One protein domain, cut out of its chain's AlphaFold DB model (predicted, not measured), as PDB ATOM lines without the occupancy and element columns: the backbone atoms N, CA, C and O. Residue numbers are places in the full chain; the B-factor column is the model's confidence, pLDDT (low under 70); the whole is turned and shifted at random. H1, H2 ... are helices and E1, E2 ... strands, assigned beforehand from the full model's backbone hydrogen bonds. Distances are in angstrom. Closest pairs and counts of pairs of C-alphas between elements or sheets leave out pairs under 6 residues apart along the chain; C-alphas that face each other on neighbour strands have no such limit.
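AT A GLANCE: This is residues 421 to 439 and 461 to 525 of the 525 residues of an uncharacterized protein of Vanderwaltozyma polyspora (strain ATCC 22028 / DSM 70294 / BCRC 21397 / CBS 2163 / NBRC 10782 / NRRL Y-8283 / UCD 57-17) (UniProt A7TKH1). What is the shape? There is little regular structure: loops join a mixed sheet, in the order E2, E4, E5, to a parallel pair, E1 and E3, with H1 grazing the larger sheet and H2 packed on E3. What builds it? The 84 printed residues run E1 E2 E3 E4 H1 H2 E5, mixed, with 33 in named elements; it is compact, radius of gyration 12.6 A, spans 34 by 28 by 20 A.

HOW THE PARTS SIT: How do strands pair? E4, residues 491 to 495, is parallel to E2, residues 462 to 467 (N 463 to O 491, 2.8 A), and antiparallel to E5, residues 522 to 524 (N 494 to O 523, 2.9 A). E1, residues 432 to 435, is parallel to E3, residues 478 to 481 (N 433 to O 478, 3.0 A). And the helices? H1, residues 496 to 502, grazes the sheet; every O i to N i+4 pair is within hydrogen-bond range. H2, residues 508 to 511, has C-alpha 511 4.8 A from C-alpha 479.

IN THESE COORDINATES: Where to look? C-alpha 432 is at (33.215, 41.073, 25.049). Which is longest? E2, 16.5 A.

THE WHOLE: Any cut? Residues 440 to 460, gap 13.4 A. Low confidence? 437 to 439, 461, 483 to 489.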
ATOM      1  N   THR A 421      36.082  22.798  25.862       87.62
ATOM      2  CA  THR A 421      35.166  23.125  24.752       87.62
ATOM      3  C   THR A 421      34.085  24.100  25.207       87.62
ATOM      4  O   THR A 421      33.085  23.679  25.775       87.62
ATOM      5  N   ILE A 422      34.220  25.396  24.934       91.44
ATOM      6  CA  ILE A 422      33.184  26.389  25.240       91.44
ATOM      7  C   ILE A 422      31.963  26.164  24.343       91.44
ATOM      8  O   ILE A 422      32.060  26.173  23.115       91.44
ATOM      9  N   GLN A 423      30.801  25.966  24.963       91.00
ATOM     10  CA  GLN A 423      29.550  25.674  24.268       91.00
ATOM     11  C   GLN A 423      28.320  26.120  25.062       91.00
ATOM     12  O   GLN A 423      28.393  26.281  26.285       91.00
ATOM     13  N   GLY A 424      27.188  26.249  24.362       91.44
ATOM     14  CA  GLY A 424      25.893  26.591  24.949       91.44
ATOM     15  C   GLY A 424      25.700  28.084  25.203       91.44
ATOM     16  O   GLY A 424      24.847  28.436  26.013       91.44
ATOM     17  N   LEU A 425      26.484  28.951  24.554       94.81
ATOM     18  CA  LEU A 425      26.382  30.407  24.674       94.81
ATOM     19  C   LEU A 425      25.654  30.989  23.458       94.81
ATOM     20  O   LEU A 425      26.251  31.150  22.398       94.81
ATOM     21  N   TYR A 426      24.373  31.313  23.607       95.00
ATOM     22  CA  TYR A 426      23.546  31.922  22.566       95.00
ATOM     23  C   TYR A 426      23.325  33.405  22.880       95.00
ATOM     24  O   TYR A 426      22.305  33.809  23.446       95.00
ATOM     25  N   LEU A 427      24.348  34.208  22.600       97.06
ATOM     26  CA  LEU A 427      24.462  35.595  23.041       97.06
ATOM     27  C   LEU A 427      24.761  36.464  21.812       97.06
ATOM     28  O   LEU A 427      25.904  36.873  21.605       97.06
ATOM     29  N   PRO A 428      23.745  36.722  20.966       97.25
ATOM     30  CA  PRO A 428      23.961  37.272  19.632       97.25
ATOM     31  C   PRO A 428      24.608  38.659  19.638       97.25
ATOM     32  O   PRO A 428      25.304  38.985  18.690       97.25
ATOM     33  N   ASN A 429      24.415  39.446  20.700       98.25
ATOM     34  CA  ASN A 429      24.968  40.796  20.842       98.25
ATOM     35  C   ASN A 429      26.151  40.860  21.824       98.25
ATOM     36  O   ASN A 429      26.495  41.943  22.287       98.25
ATOM     37  N   LEU A 430      26.745  39.716  22.187       98.56
ATOM     38  CA  LEU A 430      27.908  39.704  23.066       98.56
ATOM     39  C   LEU A 430      29.106  40.298  22.330       98.56
ATOM     40  O   LEU A 430      29.571  39.698  21.371       98.56
ATOM     41  N   GLU A 431      29.628  41.415  22.820       98.56
ATOM     42  CA  GLU A 431      30.779  42.128  22.258       98.56
ATOM     43  C   GLU A 431      32.092  41.684  22.924       98.56
ATOM     44  O   GLU A 431      33.131  41.574  22.268       98.56
ATOM     45  N   LEU A 432      32.044  41.385  24.229       98.38
ATOM     46  CA  LEU A 432      33.215  41.073  25.049       98.38
ATOM     47  C   LEU A 432      33.009  39.809  25.892       98.38
ATOM     48  O   LEU A 432      32.131  39.748  26.759       98.38
ATOM     49  N   LEU A 433      33.911  38.840  25.719       97.50
ATOM     50  CA  LEU A 433      34.015  37.650  26.562       97.50
ATOM     51  C   LEU A 433      35.276  37.721  27.425       97.50
ATOM     52  O   LEU A 433      36.391  37.779  26.924       97.50
ATOM     53  N   THR A 434      35.122  37.688  28.743       95.56
ATOM     54  CA  THR A 434      36.252  37.712  29.677       95.56
ATOM     55  C   THR A 434      36.383  36.376  30.393       95.56
ATOM     56  O   THR A 434      35.439  35.951  31.052       95.56
ATOM     57  N   PHE A 435      37.544  35.727  30.330       90.81
ATOM     58  CA  PHE A 435      37.826  34.530  31.118       90.81
ATOM     59  C   PHE A 435      38.395  34.887  32.493       90.81
ATOM     60  O   PHE A 435      39.314  35.700  32.623       90.81
ATOM     61  N   TYR A 436      37.841  34.246  33.520       77.94
ATOM     62  CA  TYR A 436      38.445  34.184  34.846       77.94
ATOM     63  C   TYR A 436      39.397  32.994  34.906       77.94
ATOM     64  O   TYR A 436      38.953  31.853  34.758       77.94
ATOM     65  N   ASN A 437      40.669  33.264  35.185       63.66
ATOM     66  CA  ASN A 437      41.582  32.226  35.637       63.66
ATOM     67  C   ASN A 437      41.400  31.996  37.138       63.66
ATOM     68  O   ASN A 437      41.018  32.904  37.882       63.66
ATOM     69  N   ASP A 438      41.547  30.733  37.528       53.16
ATOM     70  CA  ASP A 438      41.684  30.322  38.915       53.16
ATOM     71  C   ASP A 438      43.111  29.818  39.106       53.16
ATOM     72  O   ASP A 438      43.646  29.126  38.230       53.16
ATOM     73  N   VAL A 439      43.641  30.082  40.301       48.91
ATOM     74  CA  VAL A 439      44.825  29.435  40.866       48.91
ATOM     75  C   VAL A 439      44.724  27.937  40.599       48.91
ATOM     76  O   VAL A 439      43.748  27.302  41.020       48.91
ATOM     77  N   ASP A 461      51.161  22.585  32.026       68.62
ATOM     78  CA  ASP A 461      50.167  22.004  31.131       68.62
ATOM     79  C   ASP A 461      49.357  23.125  30.479       68.62
ATOM     80  O   ASP A 461      48.712  23.933  31.156       68.62
ATOM     81  N   MET A 462      49.459  23.198  29.154       81.19
ATOM     82  CA  MET A 462      48.693  24.120  28.337       81.19
ATOM     83  C   MET A 462      47.351  23.477  28.006       81.19
ATOM     84  O   MET A 462      47.302  22.325  27.571       81.19
ATOM     85  N   VAL A 463      46.262  24.221  28.182       84.31
ATOM     86  CA  VAL A 463      44.901  23.733  27.965       84.31
ATOM     87  C   VAL A 463      44.382  24.251  26.623       84.31
ATOM     88  O   VAL A 463      44.117  25.448  26.494       84.31
ATOM     89  N   PRO A 464      44.203  23.383  25.610       89.25
ATOM     90  CA  PRO A 464      43.537  23.756  24.372       89.25
ATOM     91  C   PRO A 464      42.101  24.199  24.648       89.25
ATOM     92  O   PRO A 464      41.357  23.486  25.321       89.25
ATOM     93  N   VAL A 465      41.702  25.343  24.101       90.44
ATOM     94  CA  VAL A 465      40.349  25.890  24.185       90.44
ATOM     95  C   VAL A 465      39.753  25.952  22.787       90.44
ATOM     96  O   VAL A 465      40.359  26.489  21.860       90.44
ATOM     97  N   GLU A 466      38.544  25.424  22.633       91.62
ATOM     98  CA  GLU A 466      37.779  25.532  21.394       91.62
ATOM     99  C   GLU A 466      36.341  25.957  21.662       91.62
ATOM    100  O   GLU A 466      35.727  25.562  22.647       91.62
ATOM    101  N   PHE A 467      35.782  26.719  20.734       93.62
ATOM    102  CA  PHE A 467      34.364  27.011  20.642       93.62
ATOM    103  C   PHE A 467      33.687  25.949  19.774       93.62
ATOM    104  O   PHE A 467      34.296  25.400  18.852       93.62
ATOM    105  N   SER A 468      32.430  25.631  20.078       91.88
ATOM    106  CA  SER A 468      31.616  24.713  19.279       91.88
ATOM    107  C   SER A 468      30.532  25.443  18.485       91.88
ATOM    108  O   SER A 468      30.229  26.611  18.734       91.88
ATOM    109  N   SER A 469      29.888  24.712  17.572       92.56
ATOM    110  CA  SER A 469      28.733  25.177  16.793       92.56
ATOM    111  C   SER A 469      27.458  25.377  17.615       92.56
ATOM    112  O   SER A 469      26.433  25.754  17.062       92.56
ATOM    113  N   TRP A 470      27.497  25.090  18.918       91.81
ATOM    114  CA  TRP A 470      26.404  25.367  19.854       91.81
ATOM    115  C   TRP A 470      26.497  26.753  20.489       91.81
ATOM    116  O   TRP A 470      25.800  27.028  21.467       91.81
ATOM    117  N   ASN A 471      27.374  27.604  19.964       94.50
ATOM    118  CA  ASN A 471      27.445  29.009  20.317       94.50
ATOM    119  C   ASN A 471      26.860  29.868  19.193       94.50
ATOM    120  O   ASN A 471      26.983  29.525  18.018       94.50
ATOM    121  N   ASP A 472      26.283  31.001  19.569       96.31
ATOM    122  CA  ASP A 472      25.902  32.096  18.678       96.31
ATOM    123  C   ASP A 472      26.497  33.377  19.258       96.31
ATOM    124  O   ASP A 472      25.958  33.953  20.203       96.31
ATOM    125  N   LEU A 473      27.683  33.729  18.755       97.75
ATOM    126  CA  LEU A 473      28.523  34.838  19.221       97.75
ATOM    127  C   LEU A 473      29.033  35.688  18.032       97.75
ATOM    128  O   LEU A 473      30.240  35.915  17.909       97.75
ATOM    129  N   PRO A 474      28.153  36.123  17.110       97.81
ATOM    130  CA  PRO A 474      28.551  36.786  15.872       97.81
ATOM    131  C   PRO A 474      29.169  38.166  16.119       97.81
ATOM    132  O   PRO A 474      30.024  38.589  15.342       97.81
ATOM    133  N   GLU A 475      28.767  38.835  17.201       98.38
ATOM    134  CA  GLU A 475      29.215  40.180  17.576       98.38
ATOM    135  C   GLU A 475      30.435  40.192  18.507       98.38
ATOM    136  O   GLU A 475      30.912  41.262  18.860       98.38
ATOM    137  N   CYS A 476      30.982  39.030  18.880       98.50
ATOM    138  CA  CYS A 476      32.091  38.970  19.831       98.50
ATOM    139  C   CYS A 476      33.384  39.479  19.184       98.50
ATOM    140  O   CYS A 476      33.976  38.813  18.328       98.50
ATOM    141  N   GLU A 477      33.816  40.669  19.600       98.25
ATOM    142  CA  GLU A 477      34.979  41.366  19.053       98.25
ATOM    143  C   GLU A 477      36.251  41.104  19.858       98.25
ATOM    144  O   GLU A 477      37.360  41.221  19.324       98.25
ATOM    145  N   GLU A 478      36.114  40.774  21.142       98.06
ATOM    146  CA  GLU A 478      37.245  40.705  22.059       98.06
ATOM    147  C   GLU A 478      37.118  39.564  23.074       98.06
ATOM    148  O   GLU A 478      36.077  39.364  23.706       98.06
ATOM    149  N   ILE A 479      38.229  38.848  23.270       97.00
ATOM    150  CA  ILE A 479      38.430  37.963  24.416       97.00
ATOM    151  C   ILE A 479      39.438  38.612  25.364       97.00
ATOM    152  O   ILE A 479      40.554  38.926  24.959       97.00
ATOM    153  N   ARG A 480      39.063  38.771  26.635       95.19
ATOM    154  CA  ARG A 480      39.952  39.252  27.702       95.19
ATOM    155  C   ARG A 480      40.247  38.161  28.716       95.19
ATOM    156  O   ARG A 480      39.435  37.274  28.960       95.19
ATOM    157  N   PHE A 481      41.385  38.304  29.378       90.06
ATOM    158  CA  PHE A 481      41.796  37.468  30.497       90.06
ATOM    159  C   PHE A 481      42.059  38.395  31.672       90.06
ATOM    160  O   PHE A 481      42.820  39.357  31.545       90.06
ATOM    161  N   LEU A 482      41.378  38.169  32.794       83.94
ATOM    162  CA  LEU A 482      41.634  38.980  33.980       83.94
ATOM    163  C   LEU A 482      42.995  38.578  34.570       83.94
ATOM    164  O   LEU A 482      43.213  37.386  34.789       83.94
ATOM    165  N   PRO A 483      43.904  39.544  34.805       66.25
ATOM    166  CA  PRO A 483      45.256  39.254  35.262       66.25
ATOM    167  C   PRO A 483      45.233  38.607  36.647       66.25
ATOM    168  O   PRO A 483      44.571  39.100  37.565       66.25
ATOM    169  N   GLU A 484      45.984  37.519  36.804       59.34
ATOM    170  CA  GLU A 484      46.204  36.899  38.106       59.34
ATOM    171  C   GLU A 484      47.373  37.550  38.849       59.34
ATOM    172  O   GLU A 484      48.314  38.084  38.264       59.34
ATOM    173  N   LYS A 485      47.302  37.483  40.183       55.16
ATOM    174  CA  LYS A 485      48.434  37.761  41.077       55.16
ATOM    175  C   LYS A 485      49.336  36.532  41.274       55.16
ATOM    176  O   LYS A 485      50.312  36.635  42.010       55.16
ATOM    177  N   ASP A 486      48.993  35.390  40.677       58.28
ATOM    178  CA  ASP A 486      49.617  34.091  40.930       58.28
ATOM    179  C   ASP A 486      50.451  33.622  39.717       58.28
ATOM    180  O   ASP A 486      49.947  33.642  38.593       58.28
ATOM    181  N   PRO A 487      51.718  33.207  39.904       56.03
ATOM    182  CA  PRO A 487      52.552  32.626  38.846       56.03
ATOM    183  C   PRO A 487      52.085  31.252  38.316       56.03
ATOM    184  O   PRO A 487      52.618  30.790  37.306       56.03
ATOM    185  N   ASN A 488      51.110  30.593  38.955       57.91
ATOM    186  CA  ASN A 488      50.620  29.259  38.581       57.91
ATOM    187  C   ASN A 488      49.349  29.261  37.709       57.91
ATOM    188  O   ASN A 488      48.628  28.262  37.676       57.91
ATOM    189  N   SER A 489      49.062  30.347  36.993       66.31
ATOM    190  CA  SER A 489      47.878  30.463  36.135       66.31
ATOM    191  C   SER A 489      47.775  29.348  35.078       66.31
ATOM    192  O   SER A 489      48.778  28.855  34.553       66.31
ATOM    193  N   THR A 490      46.553  28.941  34.726       71.31
ATOM    194  CA  THR A 490      46.316  28.025  33.596       71.31
ATOM    195  C   THR A 490      46.649  28.713  32.274       71.31
ATOM    196  O   THR A 490      46.009  29.702  31.920       71.31
ATOM    197  N   ASN A 491      47.600  28.149  31.525       80.62
ATOM    198  CA  ASN A 491      47.924  28.603  30.175       80.62
ATOM    199  C   ASN A 491      46.889  28.065  29.186       80.62
ATOM    200  O   ASN A 491      46.655  26.852  29.137       80.62
ATOM    201  N   TYR A 492      46.307  28.931  28.361       87.31
ATOM    202  CA  TYR A 492      45.365  28.517  27.322       87.31
ATOM    203  C   TYR A 492      46.010  28.508  25.950       87.31
ATOM    204  O   TYR A 492      46.777  29.402  25.612       87.31
ATOM    205  N   ILE A 493      45.641  27.533  25.121       91.50
ATOM    206  CA  ILE A 493      45.965  27.537  23.692       91.50
ATOM    207  C   ILE A 493      44.674  27.640  22.896       91.50
ATOM    208  O   ILE A 493      43.810  26.777  23.005       91.50
ATOM    209  N   PHE A 494      44.582  28.631  22.018       94.19
ATOM    210  CA  PHE A 494      43.461  28.780  21.096       94.19
ATOM    211  C   PHE A 494      43.883  28.448  19.666       94.19
ATOM    212  O   PHE A 494      44.899  28.952  19.190       94.19
ATOM    213  N   ASP A 495      43.089  27.637  18.961       95.19
ATOM    214  CA  ASP A 495      43.202  27.473  17.505       95.19
ATOM    215  C   ASP A 495      42.568  28.684  16.803       95.19
ATOM    216  O   ASP A 495      41.366  28.938  16.928       95.19
ATOM    217  N   ILE A 496      43.366  29.422  16.027       95.88
ATOM    218  CA  ILE A 496      42.918  30.621  15.305       95.88
ATOM    219  C   ILE A 496      41.803  30.295  14.305       95.88
ATOM    220  O   ILE A 496      40.880  31.093  14.127       95.88
ATOM    221  N   LYS A 497      41.843  29.122  13.659       96.50
ATOM    222  CA  LYS A 497      40.782  28.716  12.725       96.50
ATOM    223  C   LYS A 497      39.467  28.489  13.454       96.50
ATOM    224  O   LYS A 497      38.425  28.894  12.947       96.50
ATOM    225  N   ASN A 498      39.519  27.863  14.629       96.31
ATOM    226  CA  ASN A 498      38.345  27.656  15.468       96.31
ATOM    227  C   ASN A 498      37.757  28.999  15.932       96.31
ATOM    228  O   ASN A 498      36.562  29.226  15.747       96.31
ATOM    229  N   LEU A 499      38.605  29.909  16.431       96.62
ATOM    230  CA  LEU A 499      38.194  31.255  16.838       96.62
ATOM    231  C   LEU A 499      37.487  31.995  15.702       96.62
ATOM    232  O   LEU A 499      36.353  32.415  15.870       96.62
ATOM    233  N   LYS A 500      38.104  32.097  14.521       96.19
ATOM    234  CA  LYS A 500      37.515  32.821  13.383       96.19
ATOM    235  C   LYS A 500      36.239  32.192  12.842       96.19
ATOM    236  O   LYS A 500      35.412  32.892  12.266       96.19
ATOM    237  N   HIS A 501      36.100  30.876  12.976       97.12
ATOM    238  CA  HIS A 501      34.906  30.184  12.515       97.12
ATOM    239  C   HIS A 501      33.694  30.484  13.403       97.12
ATOM    240  O   HIS A 501      32.607  30.699  12.874       97.12
ATOM    241  N   TYR A 502      33.881  30.524  14.726       97.25
ATOM    242  CA  TYR A 502      32.783  30.698  15.687       97.25
ATOM    243  C   TYR A 502      32.640  32.120  16.246       97.25
ATOM    244  O   TYR A 502      31.585  32.447  16.781       97.25
ATOM    245  N   LEU A 503      33.666  32.960  16.100       97.62
ATOM    246  CA  LEU A 503      33.719  34.366  16.508       97.62
ATOM    247  C   LEU A 503      34.159  35.209  15.295       97.62
ATOM    248  O   LEU A 503      35.309  35.643  15.214       97.62
ATOM    249  N   PRO A 504      33.291  35.405  14.290       97.25
ATOM    250  CA  PRO A 504      33.689  35.977  13.001       97.25
ATOM    251  C   PRO A 504      34.215  37.420  13.085       97.25
ATOM    252  O   PRO A 504      34.957  37.840  12.197       97.25
ATOM    253  N   LYS A 505      33.860  38.173  14.135       98.12
ATOM    254  CA  LYS A 505      34.304  39.558  14.374       98.12
ATOM    255  C   LYS A 505      35.491  39.686  15.336       98.12
ATOM    256  O   LYS A 505      35.911  40.805  15.623       98.12
ATOM    257  N   ILE A 506      36.069  38.573  15.796       97.94
ATOM    258  CA  ILE A 506      37.158  38.600  16.777       97.94
ATOM    259  C   ILE A 506      38.367  39.394  16.264       97.94
ATOM    260  O   ILE A 506      38.934  39.121  15.203       97.94
ATOM    261  N   SER A 507      38.818  40.351  17.065       97.69
ATOM    262  CA  SER A 507      40.055  41.082  16.834       97.69
ATOM    263  C   SER A 507      41.196  40.397  17.582       97.69
ATOM    264  O   SER A 507      41.425  40.655  18.767       97.69
ATOM    265  N   LEU A 508      41.940  39.528  16.888       96.69
ATOM    266  CA  LEU A 508      43.033  38.742  17.481       96.69
ATOM    267  C   LEU A 508      44.113  39.620  18.127       96.69
ATOM    268  O   LEU A 508      44.558  39.321  19.228       96.69
ATOM    269  N   SER A 509      44.467  40.745  17.501       95.62
ATOM    270  CA  SER A 509      45.453  41.693  18.041       95.62
ATOM    271  C   SER A 509      44.983  42.430  19.298       95.62
ATOM    272  O   SER A 509      45.811  42.819  20.116       95.62
ATOM    273  N   LYS A 510      43.666  42.627  19.464       95.50
ATOM    274  CA  LYS A 510      43.090  43.211  20.690       95.50
ATOM    275  C   LYS A 510      43.001  42.165  21.799       95.50
ATOM    276  O   LYS A 510      43.279  42.471  22.948       95.50
ATOM    277  N   SER A 511      42.625  40.940  21.434       95.38
ATOM    278  CA  SER A 511      42.363  39.853  22.382       95.38
ATOM    279  C   SER A 511      43.641  39.210  22.923       95.38
ATOM    280  O   SER A 511      43.664  38.707  24.044       95.38
ATOM    281  N   PHE A 512      44.712  39.203  22.125       94.44
ATOM    282  CA  PHE A 512      45.919  38.447  22.426       94.44
ATOM    283  C   PHE A 512      47.190  39.275  22.193       94.44
ATOM    284  O   PHE A 512      47.603  39.455  21.045       94.44
ATOM    285  N   PRO A 513      47.884  39.711  23.260       89.44
ATOM    286  CA  PRO A 513      49.129  40.474  23.137       89.44
ATOM    287  C   PRO A 513      50.248  39.734  22.385       89.44
ATOM    288  O   PRO A 513      51.081  40.366  21.742       89.44
ATOM    289  N   ASN A 514      50.255  38.397  22.444       90.06
ATOM    290  CA  ASN A 514      51.248  37.538  21.784       90.06
ATOM    291  C   ASN A 514      50.894  37.198  20.321       90.06
ATOM    292  O   ASN A 514      51.606  36.420  19.675       90.06
ATOM    293  N   PHE A 515      49.784  37.725  19.795       94.00
ATOM    294  CA  PHE A 515      49.426  37.551  18.392       94.00
ATOM    295  C   PHE A 515      50.320  38.424  17.504       94.00
ATOM    296  O   PHE A 515      50.405  39.638  17.679       94.00
ATOM    297  N   ILE A 516      50.986  37.789  16.545       92.00
ATOM    298  CA  ILE A 516      51.923  38.414  15.609       92.00
ATOM    299  C   ILE A 516      51.223  38.637  14.271       92.00
ATOM    300  O   ILE A 516      51.142  39.767  13.792       92.00
ATOM    301  N   ASP A 517      50.739  37.554  13.655       92.50
ATOM    302  CA  ASP A 517      50.102  37.590  12.342       92.50
ATOM    303  C   ASP A 517      49.235  36.348  12.056       92.50
ATOM    304  O   ASP A 517      49.219  35.354  12.782       92.50
ATOM    305  N   GLU A 518      48.531  36.401  10.926       88.69
ATOM    306  CA  GLU A 518      47.591  35.387  10.436       88.69
ATOM    307  C   GLU A 518      48.214  34.047  10.014       88.69
ATOM    308  O   GLU A 518      47.498  33.101   9.679       88.69
ATOM    309  N   ARG A 519      49.546  33.939   9.981       91.06
ATOM    310  CA  ARG A 519      50.234  32.672   9.698       91.06
ATOM    311  C   ARG A 519      50.319  31.805  10.949       91.06
ATOM    312  O   ARG A 519      50.534  30.594  10.825       91.06
ATOM    313  N   GLN A 520      50.153  32.397  12.135       92.56
ATOM    314  CA  GLN A 520      50.037  31.646  13.376       92.56
ATOM    315  C   GLN A 520      48.821  30.716  13.301       92.56
ATOM    316  O   GLN A 520      47.742  31.084  12.845       92.56
ATOM    317  N   LYS A 521      49.008  29.468  13.735       93.81
ATOM    318  CA  LYS A 521      47.908  28.495  13.847       93.81
ATOM    319  C   LYS A 521      47.269  28.526  15.227       93.81
ATOM    320  O   LYS A 521      46.078  28.269  15.357       93.81
ATOM    321  N   PHE A 522      48.075  28.846  16.233       94.44
ATOM    322  CA  PHE A 522      47.690  28.829  17.630       94.44
ATOM    323  C   PHE A 522      48.172  30.094  18.324       94.44
ATOM    324  O   PHE A 522      49.224  30.629  17.963       94.44
ATOM    325  N   VAL A 523      47.429  30.521  19.339       92.00
ATOM    326  CA  VAL A 523      47.837  31.582  20.261       92.00
ATOM    327  C   VAL A 523      47.829  31.019  21.672       92.00
ATOM    328  O   VAL A 523      46.838  30.418  22.080       92.00
ATOM    329  N   ALA A 524      48.941  31.197  22.384       87.50
ATOM    330  CA  ALA A 524      49.068  30.839  23.789       87.50
ATOM    331  C   ALA A 524      48.905  32.091  24.662       87.50
ATOM    332  O   ALA A 524      49.492  33.137  24.347       87.50
ATOM    333  N   VAL A 525      48.103  31.973  25.721       84.00
ATOM    334  CA  VAL A 525      47.787  33.037  26.684       84.00
ATOM    335  C   VAL A 525      48.117  32.594  28.090       84.00
ATOM    336  O   VAL A 525      47.735  31.445  28.423       84.00
TER     337      VAL A 525